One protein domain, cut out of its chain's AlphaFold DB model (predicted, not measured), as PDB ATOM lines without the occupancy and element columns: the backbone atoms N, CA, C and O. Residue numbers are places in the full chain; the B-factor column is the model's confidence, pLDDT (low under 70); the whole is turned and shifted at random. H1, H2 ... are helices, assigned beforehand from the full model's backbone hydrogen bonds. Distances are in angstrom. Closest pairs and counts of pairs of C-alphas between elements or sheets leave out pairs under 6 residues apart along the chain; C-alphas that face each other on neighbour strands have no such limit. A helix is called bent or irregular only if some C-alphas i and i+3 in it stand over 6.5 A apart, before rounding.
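Overview. This is residues 225 to 308 of the 308 residues of a protein of Ruminococcus bromii (UniProt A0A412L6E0). What shape does the backbone make? A helical hairpin, H2 and H3 side by side, has its open end, at Trp 245 and Leu 267, near two short, nearly aligned helices, H1 and H4, while residues 268 to 288 form a long loop that folds back on itself at the far end from the hairpin's turn. What is it made of, and how large is it? The printed part has 84 residues with four named helices, H1, H2, H3 and H4 in that order, and no named strand; the class is all helix, though only 36 residues are in named elements. It is compact, with a radius of gyration of the C-alphas of 13.2 A and spans of 39 by 28 by 19 A.

Along the chain. Where does the first helix run? H1, residues 225 to 230, begins at C-alpha 225, (109.251, -3.060, 49.277). It is neither bent nor irregular, but only just: C-alphas 226 and 229 are 6.4 A apart. Where are the others? H2, residues 244 to 254, is 15.5 A long; H3, residues 259 to 267, is 12.4 A long. H4, residues 289 to 298, is 14.1 A long and ends at C-alpha 298, (121.343, -2.626, 55.051).

Arrangement. What is near H1? H1 and H2 are close but not clearly touching, about perpendicular at 80 degrees; their closest C-alphas, of Met 230 and Trp 245, are 4.9 A apart. H1 and H4 are also close but not clearly touching, at a shallow tilt of 15 degrees, opposite ways; their closest C-alphas, of Glu 226 and Asn 296, are 7.3 A apart. How do the later helices stand? H2 and H3 are a hairpin and touch at a shallow tilt of 21 degrees, opposite ways, the closest C-alphas being those of Leu 252 and Met 265, 5.1 A apart. H3 and H4 are close but not clearly touching, with the C-alphas of Leu 267 and Ser 293 closest at 6.9 A; H2 and H4 are apart. What do the N and O atoms show? Every O i to N i+4 pair is within hydrogen-bond range in H2, H3 and H4; in H1 it is 0 of 2, beside 2 of 3 O i to N i+3 pairs.

Size, cuts and confidence. How far does it reach? The two C-alphas farthest apart, those of Asn 258 and Asn 280, are 40.7 A apart. Which links are long? Those from H1 to H2 and from H3 to H4 are long, with 13 and 21 residues; in the second, residues 277 to 278 pair antiparallel with residues 284 to 285. Is anything cut or uncertain? The printed part has no cut; pLDDT is under 70 at residues 238 to 240 and 298 to 308, the last being the chain's last residue.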
ATOM      1  N   PRO A 225     110.019  -1.821  49.096       92.06
ATOM      2  CA  PRO A 225     109.251  -3.060  49.277       92.06
ATOM      3  C   PRO A 225     109.234  -3.583  50.713       92.06
ATOM      4  O   PRO A 225     108.273  -4.228  51.132       92.06
ATOM      5  N   GLU A 226     110.268  -3.282  51.493       89.75
ATOM      6  CA  GLU A 226     110.419  -3.741  52.868       89.75
ATOM      7  C   GLU A 226     109.291  -3.252  53.777       89.75
ATOM      8  O   GLU A 226     108.995  -3.919  54.761       89.75
ATOM      9  N   ILE A 227     108.634  -2.121  53.478       93.50
ATOM     10  CA  ILE A 227     107.579  -1.583  54.355       93.50
ATOM     11  C   ILE A 227     106.311  -2.440  54.349       93.50
ATOM     12  O   ILE A 227     105.503  -2.337  55.272       93.50
ATOM     13  N   THR A 228     106.142  -3.301  53.341       94.56
ATOM     14  CA  THR A 228     104.954  -4.156  53.181       94.56
ATOM     15  C   THR A 228     104.719  -5.063  54.384       94.56
ATOM     16  O   THR A 228     103.573  -5.318  54.746       94.56
ATOM     17  N   VAL A 229     105.787  -5.481  55.070       93.44
ATOM     18  CA  VAL A 229     105.708  -6.315  56.281       93.44
ATOM     19  C   VAL A 229     105.005  -5.618  57.447       93.44
ATOM     20  O   VAL A 229     104.553  -6.284  58.374       93.44
ATOM     21  N   MET A 230     104.910  -4.283  57.415       94.75
ATOM     22  CA  MET A 230     104.216  -3.498  58.434       94.75
ATOM     23  C   MET A 230     102.708  -3.393  58.176       94.75
ATOM     24  O   MET A 230     101.954  -3.117  59.112       94.75
ATOM     25  N   PHE A 231     102.249  -3.599  56.938       94.31
ATOM     26  CA  PHE A 231     100.851  -3.382  56.566       94.31
ATOM     27  C   PHE A 231      99.935  -4.389  57.259       94.31
ATOM     28  O   PHE A 231     100.106  -5.600  57.120       94.31
ATOM     29  N   ASN A 232      98.925  -3.892  57.980       91.62
ATOM     30  CA  ASN A 232      97.948  -4.711  58.702       91.62
ATOM     31  C   ASN A 232      98.584  -5.662  59.743       91.62
ATOM     32  O   ASN A 232      97.943  -6.613  60.197       91.62
ATOM     33  N   PHE A 233      99.843  -5.431  60.140       91.88
ATOM     34  CA  PHE A 233     100.518  -6.262  61.131       91.88
ATOM     35  C   PHE A 233     100.016  -5.919  62.534       91.88
ATOM     36  O   PHE A 233     100.359  -4.880  63.106       91.88
ATOM     37  N   ASN A 234      99.212  -6.814  63.110       87.12
ATOM     38  CA  ASN A 234      98.721  -6.645  64.470       87.12
ATOM     39  C   ASN A 234      99.835  -6.929  65.493       87.12
ATOM     40  O   ASN A 234     100.374  -8.044  65.586       87.12
ATOM     41  N   GLN A 235     100.148  -5.901  66.280       83.94
ATOM     42  CA  GLN A 235     101.167  -5.960  67.317       83.94
ATOM     43  C   GLN A 235     100.717  -6.741  68.560       83.94
ATOM     44  O   GLN A 235     101.578  -7.069  69.363       83.94
ATOM     45  N   ASN A 236      99.422  -7.061  68.717       80.06
ATOM     46  CA  ASN A 236      98.858  -7.836  69.836       80.06
ATOM     47  C   ASN A 236      99.439  -7.419  71.199       80.06
ATOM     48  O   ASN A 236      99.939  -8.241  71.968       80.06
ATOM     49  N   ASN A 237      99.429  -6.118  71.478       74.06
ATOM     50  CA  ASN A 237      99.983  -5.563  72.702       74.06
ATOM     51  C   ASN A 237      98.988  -4.571  73.301       74.06
ATOM     52  O   ASN A 237      98.497  -3.688  72.602       74.06
ATOM     53  N   ILE A 238      98.731  -4.699  74.602       67.62
ATOM     54  CA  ILE A 238      97.806  -3.853  75.366       67.62
ATOM     55  C   ILE A 238      98.139  -2.354  75.294       67.62
ATOM     56  O   ILE A 238      97.265  -1.520  75.505       67.62
ATOM     57  N   HIS A 239      99.391  -2.004  74.987       69.12
ATOM     58  CA  HIS A 239      99.853  -0.622  74.860       69.12
ATOM     59  C   HIS A 239      99.760  -0.069  73.427       69.12
ATOM     60  O   HIS A 239     100.144   1.077  73.186       69.12
ATOM     61  N   HIS A 240      99.268  -0.855  72.467       68.12
ATOM     62  CA  HIS A 240      99.178  -0.464  71.063       68.12
ATOM     63  C   HIS A 240      97.739  -0.577  70.553       68.12
ATOM     64  O   HIS A 240      97.183  -1.664  70.441       68.12
ATOM     65  N   SER A 241      97.149   0.566  70.200       73.06
ATOM     66  CA  SER A 241      95.804   0.647  69.607       73.06
ATOM     67  C   SER A 241      95.806   0.566  68.075       73.06
ATOM     68  O   SER A 241      94.742   0.587  67.462       73.06
ATOM     69  N   TYR A 242      96.988   0.493  67.460       80.62
ATOM     70  CA  TYR A 242      97.196   0.555  66.015       80.62
ATOM     71  C   TYR A 242      97.972  -0.666  65.510       80.62
ATOM     72  O   TYR A 242      98.784  -1.244  66.245       80.62
ATOM     73  N   ASP A 243      97.764  -1.022  64.239       90.44
ATOM     74  CA  ASP A 243      98.687  -1.910  63.531       90.44
ATOM     75  C   ASP A 243     100.075  -1.252  63.400       90.44
ATOM     76  O   ASP A 243     100.279  -0.082  63.748       90.44
ATOM     77  N   LEU A 244     101.067  -2.024  62.962       93.19
ATOM     78  CA  LEU A 244     102.438  -1.529  62.890       93.19
ATOM     79  C   LEU A 244     102.591  -0.350  61.923       93.19
ATOM     80  O   LEU A 244     103.275   0.616  62.245       93.19
ATOM     81  N   TRP A 245     101.930  -0.398  60.768       95.81
ATOM     82  CA  TRP A 245     101.975   0.678  59.783       95.81
ATOM     83  C   TRP A 245     101.421   1.995  60.333       95.81
ATOM     84  O   TRP A 245     102.102   3.020  60.298       95.81
ATOM     85  N   GLN A 246     100.224   1.972  60.916       94.69
ATOM     86  CA  GLN A 246      99.585   3.154  61.478       94.69
ATOM     87  C   GLN A 246     100.355   3.688  62.696       94.69
ATOM     88  O   GLN A 246     100.442   4.906  62.887       94.69
ATOM     89  N   HIS A 247     100.970   2.809  63.495       94.00
ATOM     90  CA  HIS A 247     101.898   3.216  64.551       94.00
ATOM     91  C   HIS A 247     103.101   3.981  63.979       94.00
ATOM     92  O   HIS A 247     103.363   5.112  64.397       94.00
ATOM     93  N   THR A 248     103.774   3.408  62.978       95.62
ATOM     94  CA  THR A 248     104.916   4.014  62.281       95.62
ATOM     95  C   THR A 248     104.557   5.369  61.675       95.62
ATOM     96  O   THR A 248     105.285   6.344  61.868       95.62
ATOM     97  N   LEU A 249     103.409   5.478  61.003       96.69
ATOM     98  CA  LEU A 249     102.946   6.744  60.438       96.69
ATOM     99  C   LEU A 249     102.624   7.790  61.509       96.69
ATOM    100  O   LEU A 249     102.911   8.970  61.315       96.69
ATOM    101  N   THR A 250     102.075   7.381  62.652       95.06
ATOM    102  CA  THR A 250     101.804   8.292  63.777       95.06
ATOM    103  C   THR A 250     103.107   8.831  64.376       95.06
ATOM    104  O   THR A 250     103.229  10.038  64.609       95.06
ATOM    105  N   ALA A 251     104.108   7.965  64.571       94.94
ATOM    106  CA  ALA A 251     105.439   8.362  65.030       94.94
ATOM    107  C   ALA A 251     106.112   9.318  64.031       94.94
ATOM    108  O   ALA A 251     106.580  10.393  64.415       94.94
ATOM    109  N   LEU A 252     106.065   8.977  62.737       96.44
ATOM    110  CA  LEU A 252     106.535   9.835  61.652       96.44
ATOM    111  C   LEU A 252     105.832  11.192  61.682       96.44
ATOM    112  O   LEU A 252     106.504  12.208  61.601       96.44
ATOM    113  N   GLY A 253     104.507  11.236  61.833       96.06
ATOM    114  CA  GLY A 253     103.724  12.472  61.871       96.06
ATOM    115  C   GLY A 253     104.097  13.423  63.010       96.06
ATOM    116  O   GLY A 253     103.994  14.638  62.833       96.06
ATOM    117  N   THR A 254     104.557  12.875  64.138       95.94
ATOM    118  CA  THR A 254     104.823  13.610  65.387       95.94
ATOM    119  C   THR A 254     106.219  14.236  65.435       95.94
ATOM    120  O   THR A 254     106.401  15.267  66.081       95.94
ATOM    121  N   ILE A 255     107.214  13.643  64.763       96.88
ATOM    122  CA  ILE A 255     108.582  14.187  64.736       96.88
ATOM    123  C   ILE A 255     108.679  15.400  63.801       96.88
ATOM    124  O   ILE A 255     107.857  15.565  62.908       96.88
ATOM    125  N   GLU A 256     109.676  16.269  63.949       96.25
ATOM    126  CA  GLU A 256     109.860  17.400  63.029       96.25
ATOM    127  C   GLU A 256     110.008  16.948  61.554       96.25
ATOM    128  O   GLU A 256     110.461  15.828  61.291       96.25
ATOM    129  N   PRO A 257     109.608  17.769  60.563       97.00
ATOM    130  CA  PRO A 257     109.694  17.439  59.136       97.00
ATOM    131  C   PRO A 257     111.135  17.554  58.605       97.00
ATOM    132  O   PRO A 257     111.419  18.272  57.649       97.00
ATOM    133  N   ASN A 258     112.060  16.846  59.249       97.44
ATOM    134  CA  ASN A 258     113.436  16.683  58.812       97.44
ATOM    135  C   ASN A 258     113.566  15.367  58.019       97.44
ATOM    136  O   ASN A 258     113.145  14.326  58.532       97.44
ATOM    137  N   PRO A 259     114.182  15.369  56.821       95.00
ATOM    138  CA  PRO A 259     114.285  14.174  55.985       95.00
ATOM    139  C   PRO A 259     114.887  12.957  56.693       95.00
ATOM    140  O   PRO A 259     114.351  11.858  56.576       95.00
ATOM    141  N   ILE A 260     115.959  13.145  57.469       94.44
ATOM    142  CA  ILE A 260     116.654  12.051  58.161       94.44
ATOM    143  C   ILE A 260     115.781  11.506  59.290       94.44
ATOM    144  O   ILE A 260     115.632  10.292  59.425       94.44
ATOM    145  N   LEU A 261     115.162  12.385  60.082       96.12
ATOM    146  CA  LEU A 261     114.309  11.967  61.196       96.12
ATOM    147  C   LEU A 261     113.032  11.277  60.714       96.12
ATOM    148  O   LEU A 261     112.682  10.217  61.230       96.12
ATOM    149  N   ARG A 262     112.366  11.826  59.693       96.94
ATOM    150  CA  ARG A 262     111.163  11.231  59.092       96.94
ATOM    151  C   ARG A 262     111.475   9.879  58.451       96.94
ATOM    152  O   ARG A 262     110.718   8.935  58.655       96.94
ATOM    153  N   MET A 263     112.610   9.754  57.757       94.88
ATOM    154  CA  MET A 263     113.053   8.474  57.196       94.88
ATOM    155  C   MET A 263     113.376   7.452  58.293       94.88
ATOM    156  O   MET A 263     112.963   6.298  58.207       94.88
ATOM    157  N   THR A 264     114.055   7.888  59.357       93.12
ATOM    158  CA  THR A 264     114.356   7.040  60.520       93.12
ATOM    159  C   THR A 264     113.064   6.526  61.145       93.12
ATOM    160  O   THR A 264     112.933   5.326  61.353       93.12
ATOM    161  N   MET A 265     112.079   7.401  61.379       95.38
ATOM    162  CA  MET A 265     110.781   6.992  61.923       95.38
ATOM    163  C   MET A 265     110.034   6.038  60.991       95.38
ATOM    164  O   MET A 265     109.421   5.100  61.483       95.38
ATOM    165  N   LEU A 266     110.116   6.209  59.669       95.31
ATOM    166  CA  LEU A 266     109.470   5.294  58.724       95.31
ATOM    167  C   LEU A 266     110.017   3.859  58.815       95.31
ATOM    168  O   LEU A 266     109.270   2.905  58.615       95.31
ATOM    169  N   LEU A 267     111.312   3.704  59.101       93.19
ATOM    170  CA  LEU A 267     111.998   2.409  59.061       93.19
ATOM    171  C   LEU A 267     112.301   1.808  60.441       93.19
ATOM    172  O   LEU A 267     112.704   0.648  60.508       93.19
ATOM    173  N   HIS A 268     112.129   2.558  61.536       92.00
ATOM    174  CA  HIS A 268     112.639   2.174  62.864       92.00
ATOM    175  C   HIS A 268     112.122   0.824  63.383       92.00
ATOM    176  O   HIS A 268     112.801   0.164  64.167       92.00
ATOM    177  N   ASP A 269     110.939   0.428  62.921       93.31
ATOM    178  CA  ASP A 269     110.151  -0.673  63.460       93.31
ATOM    179  C   ASP A 269     109.910  -1.805  62.446       93.31
ATOM    180  O   ASP A 269     109.237  -2.798  62.739       93.31
ATOM    181  N   ILE A 270     110.509  -1.699  61.257       93.00
ATOM    182  CA  ILE A 270     110.340  -2.638  60.136       93.00
ATOM    183  C   ILE A 270     110.814  -4.064  60.465       93.00
ATOM    184  O   ILE A 270     110.429  -5.029  59.813       93.00
ATOM    185  N   GLY A 271     111.656  -4.210  61.490       92.50
ATOM    186  CA  GLY A 271     112.156  -5.482  62.001       92.50
ATOM    187  C   GLY A 271     111.185  -6.221  62.927       92.50
ATOM    188  O   GLY A 271     111.369  -7.417  63.146       92.50
ATOM    189  N   LYS A 272     110.149  -5.560  63.473       93.38
ATOM    190  CA  LYS A 272     109.221  -6.175  64.445       93.38
ATOM    191  C   LYS A 272     108.573  -7.472  63.941       93.38
ATOM    192  O   LYS A 272     108.565  -8.438  64.707       93.38
ATOM    193  N   PRO A 273     108.088  -7.571  62.686       93.38
ATOM    194  CA  PRO A 273     107.453  -8.796  62.199       93.38
ATOM    195  C   PRO A 273     108.348 -10.035  62.233       93.38
ATOM    196  O   PRO A 273     107.850 -11.143  62.404       93.38
ATOM    197  N   PHE A 274     109.663  -9.852  62.133       92.56
ATOM    198  CA  PHE A 274     110.639 -10.937  62.048       92.56
ATOM    199  C   PHE A 274     111.083 -11.477  63.411       92.56
ATOM    200  O   PHE A 274     111.643 -12.568  63.485       92.56
ATOM    201  N   VAL A 275     110.838 -10.728  64.491       92.94
ATOM    202  CA  VAL A 275     111.250 -11.089  65.861       92.94
ATOM    203  C   VAL A 275     110.064 -11.222  66.819       92.94
ATOM    204  O   VAL A 275     110.248 -11.252  68.036       92.94
ATOM    205  N   LYS A 276     108.837 -11.273  66.285       93.31
ATOM    206  CA  LYS A 276     107.614 -11.406  67.080       93.31
ATOM    207  C   LYS A 276     107.640 -12.717  67.863       93.31
ATOM    208  O   LYS A 276     107.576 -13.798  67.284       93.31
ATOM    209  N   THR A 277     107.622 -12.616  69.183       91.62
ATOM    210  CA  THR A 277     107.281 -13.720  70.085       91.62
ATOM    211  C   THR A 277     105.960 -13.402  70.772       91.62
ATOM    212  O   THR A 277     105.571 -12.242  70.856       91.62
ATOM    213  N   THR A 278     105.203 -14.413  71.197       90.50
ATOM    214  CA  THR A 278     103.938 -14.216  71.926       90.50
ATOM    215  C   THR A 278     103.978 -15.056  73.185       90.50
ATOM    216  O   THR A 278     104.338 -16.230  73.123       90.50
ATOM    217  N   ASP A 279     103.678 -14.436  74.320       90.12
ATOM    218  CA  ASP A 279     103.659 -15.128  75.599       90.12
ATOM    219  C   ASP A 279     102.347 -15.895  75.824       90.12
ATOM    220  O   ASP A 279     101.405 -15.845  75.029       90.12
ATOM    221  N   ASN A 280     102.279 -16.606  76.948       89.06
ATOM    222  CA  ASN A 280     101.124 -17.423  77.315       89.06
ATOM    223  C   ASN A 280      99.845 -16.602  77.575       89.06
ATOM    224  O   ASN A 280      98.765 -17.181  77.637       89.06
ATOM    225  N   SER A 281      99.950 -15.278  77.737       86.56
ATOM    226  CA  SER A 281      98.807 -14.369  77.889       86.56
ATOM    227  C   SER A 281      98.299 -13.814  76.551       86.56
ATOM    228  O   SER A 281      97.311 -13.084  76.520       86.56
ATOM    229  N   GLY A 282      98.950 -14.175  75.437       85.19
ATOM    230  CA  GLY A 282      98.626 -13.676  74.102       85.19
ATOM    231  C   GLY A 282      99.256 -12.317  73.779       85.19
ATOM    232  O   GLY A 282      98.993 -11.782  72.701       85.19
ATOM    233  N   GLN A 283     100.096 -11.767  74.666       87.81
ATOM    234  CA  GLN A 283     100.810 -10.515  74.431       87.81
ATOM    235  C   GLN A 283     102.068 -10.771  73.600       87.81
ATOM    236  O   GLN A 283     102.862 -11.669  73.894       87.81
ATOM    237  N   SER A 284     102.256  -9.977  72.544       90.50
ATOM    238  CA  SER A 284     103.448 -10.082  71.706       90.50
ATOM    239  C   SER A 284     104.583  -9.157  72.144       90.50
ATOM    240  O   SER A 284     104.375  -8.005  72.528       90.50
ATOM    241  N   HIS A 285     105.803  -9.678  72.014       89.19
ATOM    242  CA  HIS A 285     107.067  -9.023  72.336       89.19
ATOM    243  C   HIS A 285     107.961  -8.977  71.093       89.19
ATOM    244  O   HIS A 285     107.891  -9.848  70.227       89.19
ATOM    245  N   PHE A 286     108.816  -7.955  71.011       92.44
ATOM    246  CA  PHE A 286     109.642  -7.671  69.827       92.44
ATOM    247  C   PHE A 286     111.105  -7.414  70.199       92.44
ATOM    248  O   PHE A 286     111.718  -6.429  69.777       92.44
ATOM    249  N   GLN A 287     111.671  -8.244  71.075       89.69
ATOM    250  CA  GLN A 287     113.050  -8.054  71.521       89.69
ATOM    251  C   GLN A 287     114.025  -8.178  70.342       89.69
ATOM    252  O   GLN A 287     113.959  -9.120  69.560       89.69
ATOM    253  N   GLY A 288     114.929  -7.205  70.209       90.81
ATOM    254  CA  GLY A 288     115.918  -7.177  69.128       90.81
ATOM    255  C   GLY A 288     115.416  -6.609  67.796       90.81
ATOM    256  O   GLY A 288     116.198  -6.572  66.846       90.81
ATOM    257  N   HIS A 289     114.173  -6.110  67.708       91.38
ATOM    258  CA  HIS A 289     113.631  -5.539  66.464       91.38
ATOM    259  C   HIS A 289     114.491  -4.400  65.908       91.38
ATOM    260  O   HIS A 289     114.559  -4.238  64.696       91.38
ATOM    261  N   GLN A 290     115.192  -3.639  66.750       91.00
ATOM    262  CA  GLN A 290     116.097  -2.577  66.313       91.00
ATOM    263  C   GLN A 290     117.304  -3.115  65.522       91.00
ATOM    264  O   GLN A 290     117.763  -2.481  64.570       91.00
ATOM    265  N   LEU A 291     117.810  -4.302  65.880       91.44
ATOM    266  CA  LEU A 291     118.905  -4.957  65.157       91.44
ATOM    267  C   LEU A 291     118.412  -5.521  63.823       91.44
ATOM    268  O   LEU A 291     119.098  -5.375  62.813       91.44
ATOM    269  N   GLU A 292     117.209  -6.100  63.811       90.75
ATOM    270  CA  GLU A 292     116.608  -6.616  62.580       90.75
ATOM    271  C   GLU A 292     116.184  -5.483  61.636       90.75
ATOM    272  O   GLU A 292     116.440  -5.555  60.440       90.75
ATOM    273  N   SER A 293     115.666  -4.371  62.165       89.56
ATOM    274  CA  SER A 293     115.355  -3.164  61.383       89.56
ATOM    275  C   SER A 293     116.612  -2.617  60.708       89.56
ATOM    276  O   SER A 293     116.615  -2.361  59.507       89.56
ATOM    277  N   LYS A 294     117.730  -2.538  61.446       87.88
ATOM    278  CA  LYS A 294     119.041  -2.171  60.888       87.88
ATOM    279  C   LYS A 294     119.500  -3.132  59.788       87.88
ATOM    280  O   LYS A 294     120.108  -2.688  58.817       87.88
ATOM    281  N   LYS A 295     119.268  -4.438  59.940       85.81
ATOM    282  CA  LYS A 295     119.617  -5.437  58.923       85.81
ATOM    283  C   LYS A 295     118.767  -5.261  57.663       85.81
ATOM    284  O   LYS A 295     119.346  -5.225  56.583       85.81
ATOM    285  N   ASN A 296     117.462  -5.048  57.811       81.31
ATOM    286  CA  ASN A 296     116.542  -4.785  56.701       81.31
ATOM    287  C   ASN A 296     116.880  -3.490  55.953       81.31
ATOM    288  O   ASN A 296     116.768  -3.458  54.738       81.31
ATOM    289  N   CYS A 297     117.367  -2.454  56.646       79.75
ATOM    290  CA  CYS A 297     117.837  -1.226  55.991       79.75
ATOM    291  C   CYS A 297     119.157  -1.422  55.214       79.75
ATOM    292  O   CYS A 297     119.428  -0.689  54.268       79.75
ATOM    293  N   ARG A 298     120.010  -2.370  55.638       68.94
ATOM    294  CA  ARG A 298     121.343  -2.626  55.051       68.94
ATOM    295  C   ARG A 298     121.341  -3.674  53.944       68.94
ATOM    296  O   ARG A 298     122.214  -3.642  53.078       68.94
ATOM    297  N   GLN A 299     120.449  -4.655  54.021       59.72
ATOM    298  CA  GLN A 299     120.207  -5.579  52.920       59.72
ATOM    299  C   GLN A 299     119.438  -4.828  51.821       59.72
ATOM    300  O   GLN A 299     118.640  -3.959  52.131       59.72
ATOM    301  N   ASN A 300     119.680  -5.185  50.554       50.56
ATOM    302  CA  ASN A 300     118.931  -4.764  49.352       50.56
ATOM    303  C   ASN A 300     119.441  -3.550  48.557       50.56
ATOM    304  O   ASN A 300     118.777  -2.529  48.428       50.56
ATOM    305  N   SER A 301     120.556  -3.743  47.842       48.03
ATOM    306  CA  SER A 301     120.936  -2.889  46.704       48.03
ATOM    307  C   SER A 301     120.270  -3.282  45.369       48.03
ATOM    308  O   SER A 301     120.484  -2.600  44.372       48.03
ATOM    309  N   ALA A 302     119.509  -4.386  45.307       46.16
ATOM    310  CA  ALA A 302     119.015  -4.939  44.036       46.16
ATOM    311  C   ALA A 302     117.544  -4.613  43.704       46.16
ATOM    312  O   ALA A 302     117.198  -4.570  42.527       46.16
ATOM    313  N   GLN A 303     116.677  -4.402  44.702       50.38
ATOM    314  CA  GLN A 303     115.237  -4.134  44.492       50.38
ATOM    315  C   GLN A 303     114.762  -2.808  45.102       50.38
ATOM    316  O   GLN A 303     113.738  -2.273  44.678       50.38
ATOM    317  N   THR A 304     115.517  -2.258  46.048       57.84
ATOM    318  CA  THR A 304     115.107  -1.108  46.856       57.84
ATOM    319  C   THR A 304     115.739   0.154  46.306       57.84
ATOM    320  O   THR A 304     116.947   0.214  46.074       57.84
ATOM    321  N   LYS A 305     114.918   1.182  46.076       62.16
ATOM    322  CA  LYS A 305     115.387   2.462  45.522       62.16
ATOM    323  C   LYS A 305     115.837   3.451  46.576       62.16
ATOM    324  O   LYS A 305     116.230   4.560  46.238       62.16
ATOM    325  N   ILE A 306     115.727   3.095  47.845       58.28
ATOM    326  CA  ILE A 306     116.061   3.981  48.948       58.28
ATOM    327  C   ILE A 306     116.909   3.186  49.930       58.28
ATOM    328  O   ILE A 306     116.390   2.449  50.761       58.28
ATOM    329  N   THR A 307     118.226   3.322  49.804       51.69
ATOM    330  CA  THR A 307     119.174   2.874  50.826       51.69
ATOM    331  C   THR A 307     119.355   4.016  51.825       51.69
ATOM    332  O   THR A 307     119.613   5.148  51.408       51.69
ATOM    333  N   VAL A 308     119.181   3.733  53.117       46.47
ATOM    334  CA  VAL A 308     119.356   4.692  54.226       46.47
ATOM    335  C   VAL A 308     120.625   4.373  54.997       46.47
ATOM    336  O   VAL A 308     120.840   3.177  55.303       46.47
TER     337      VAL A 308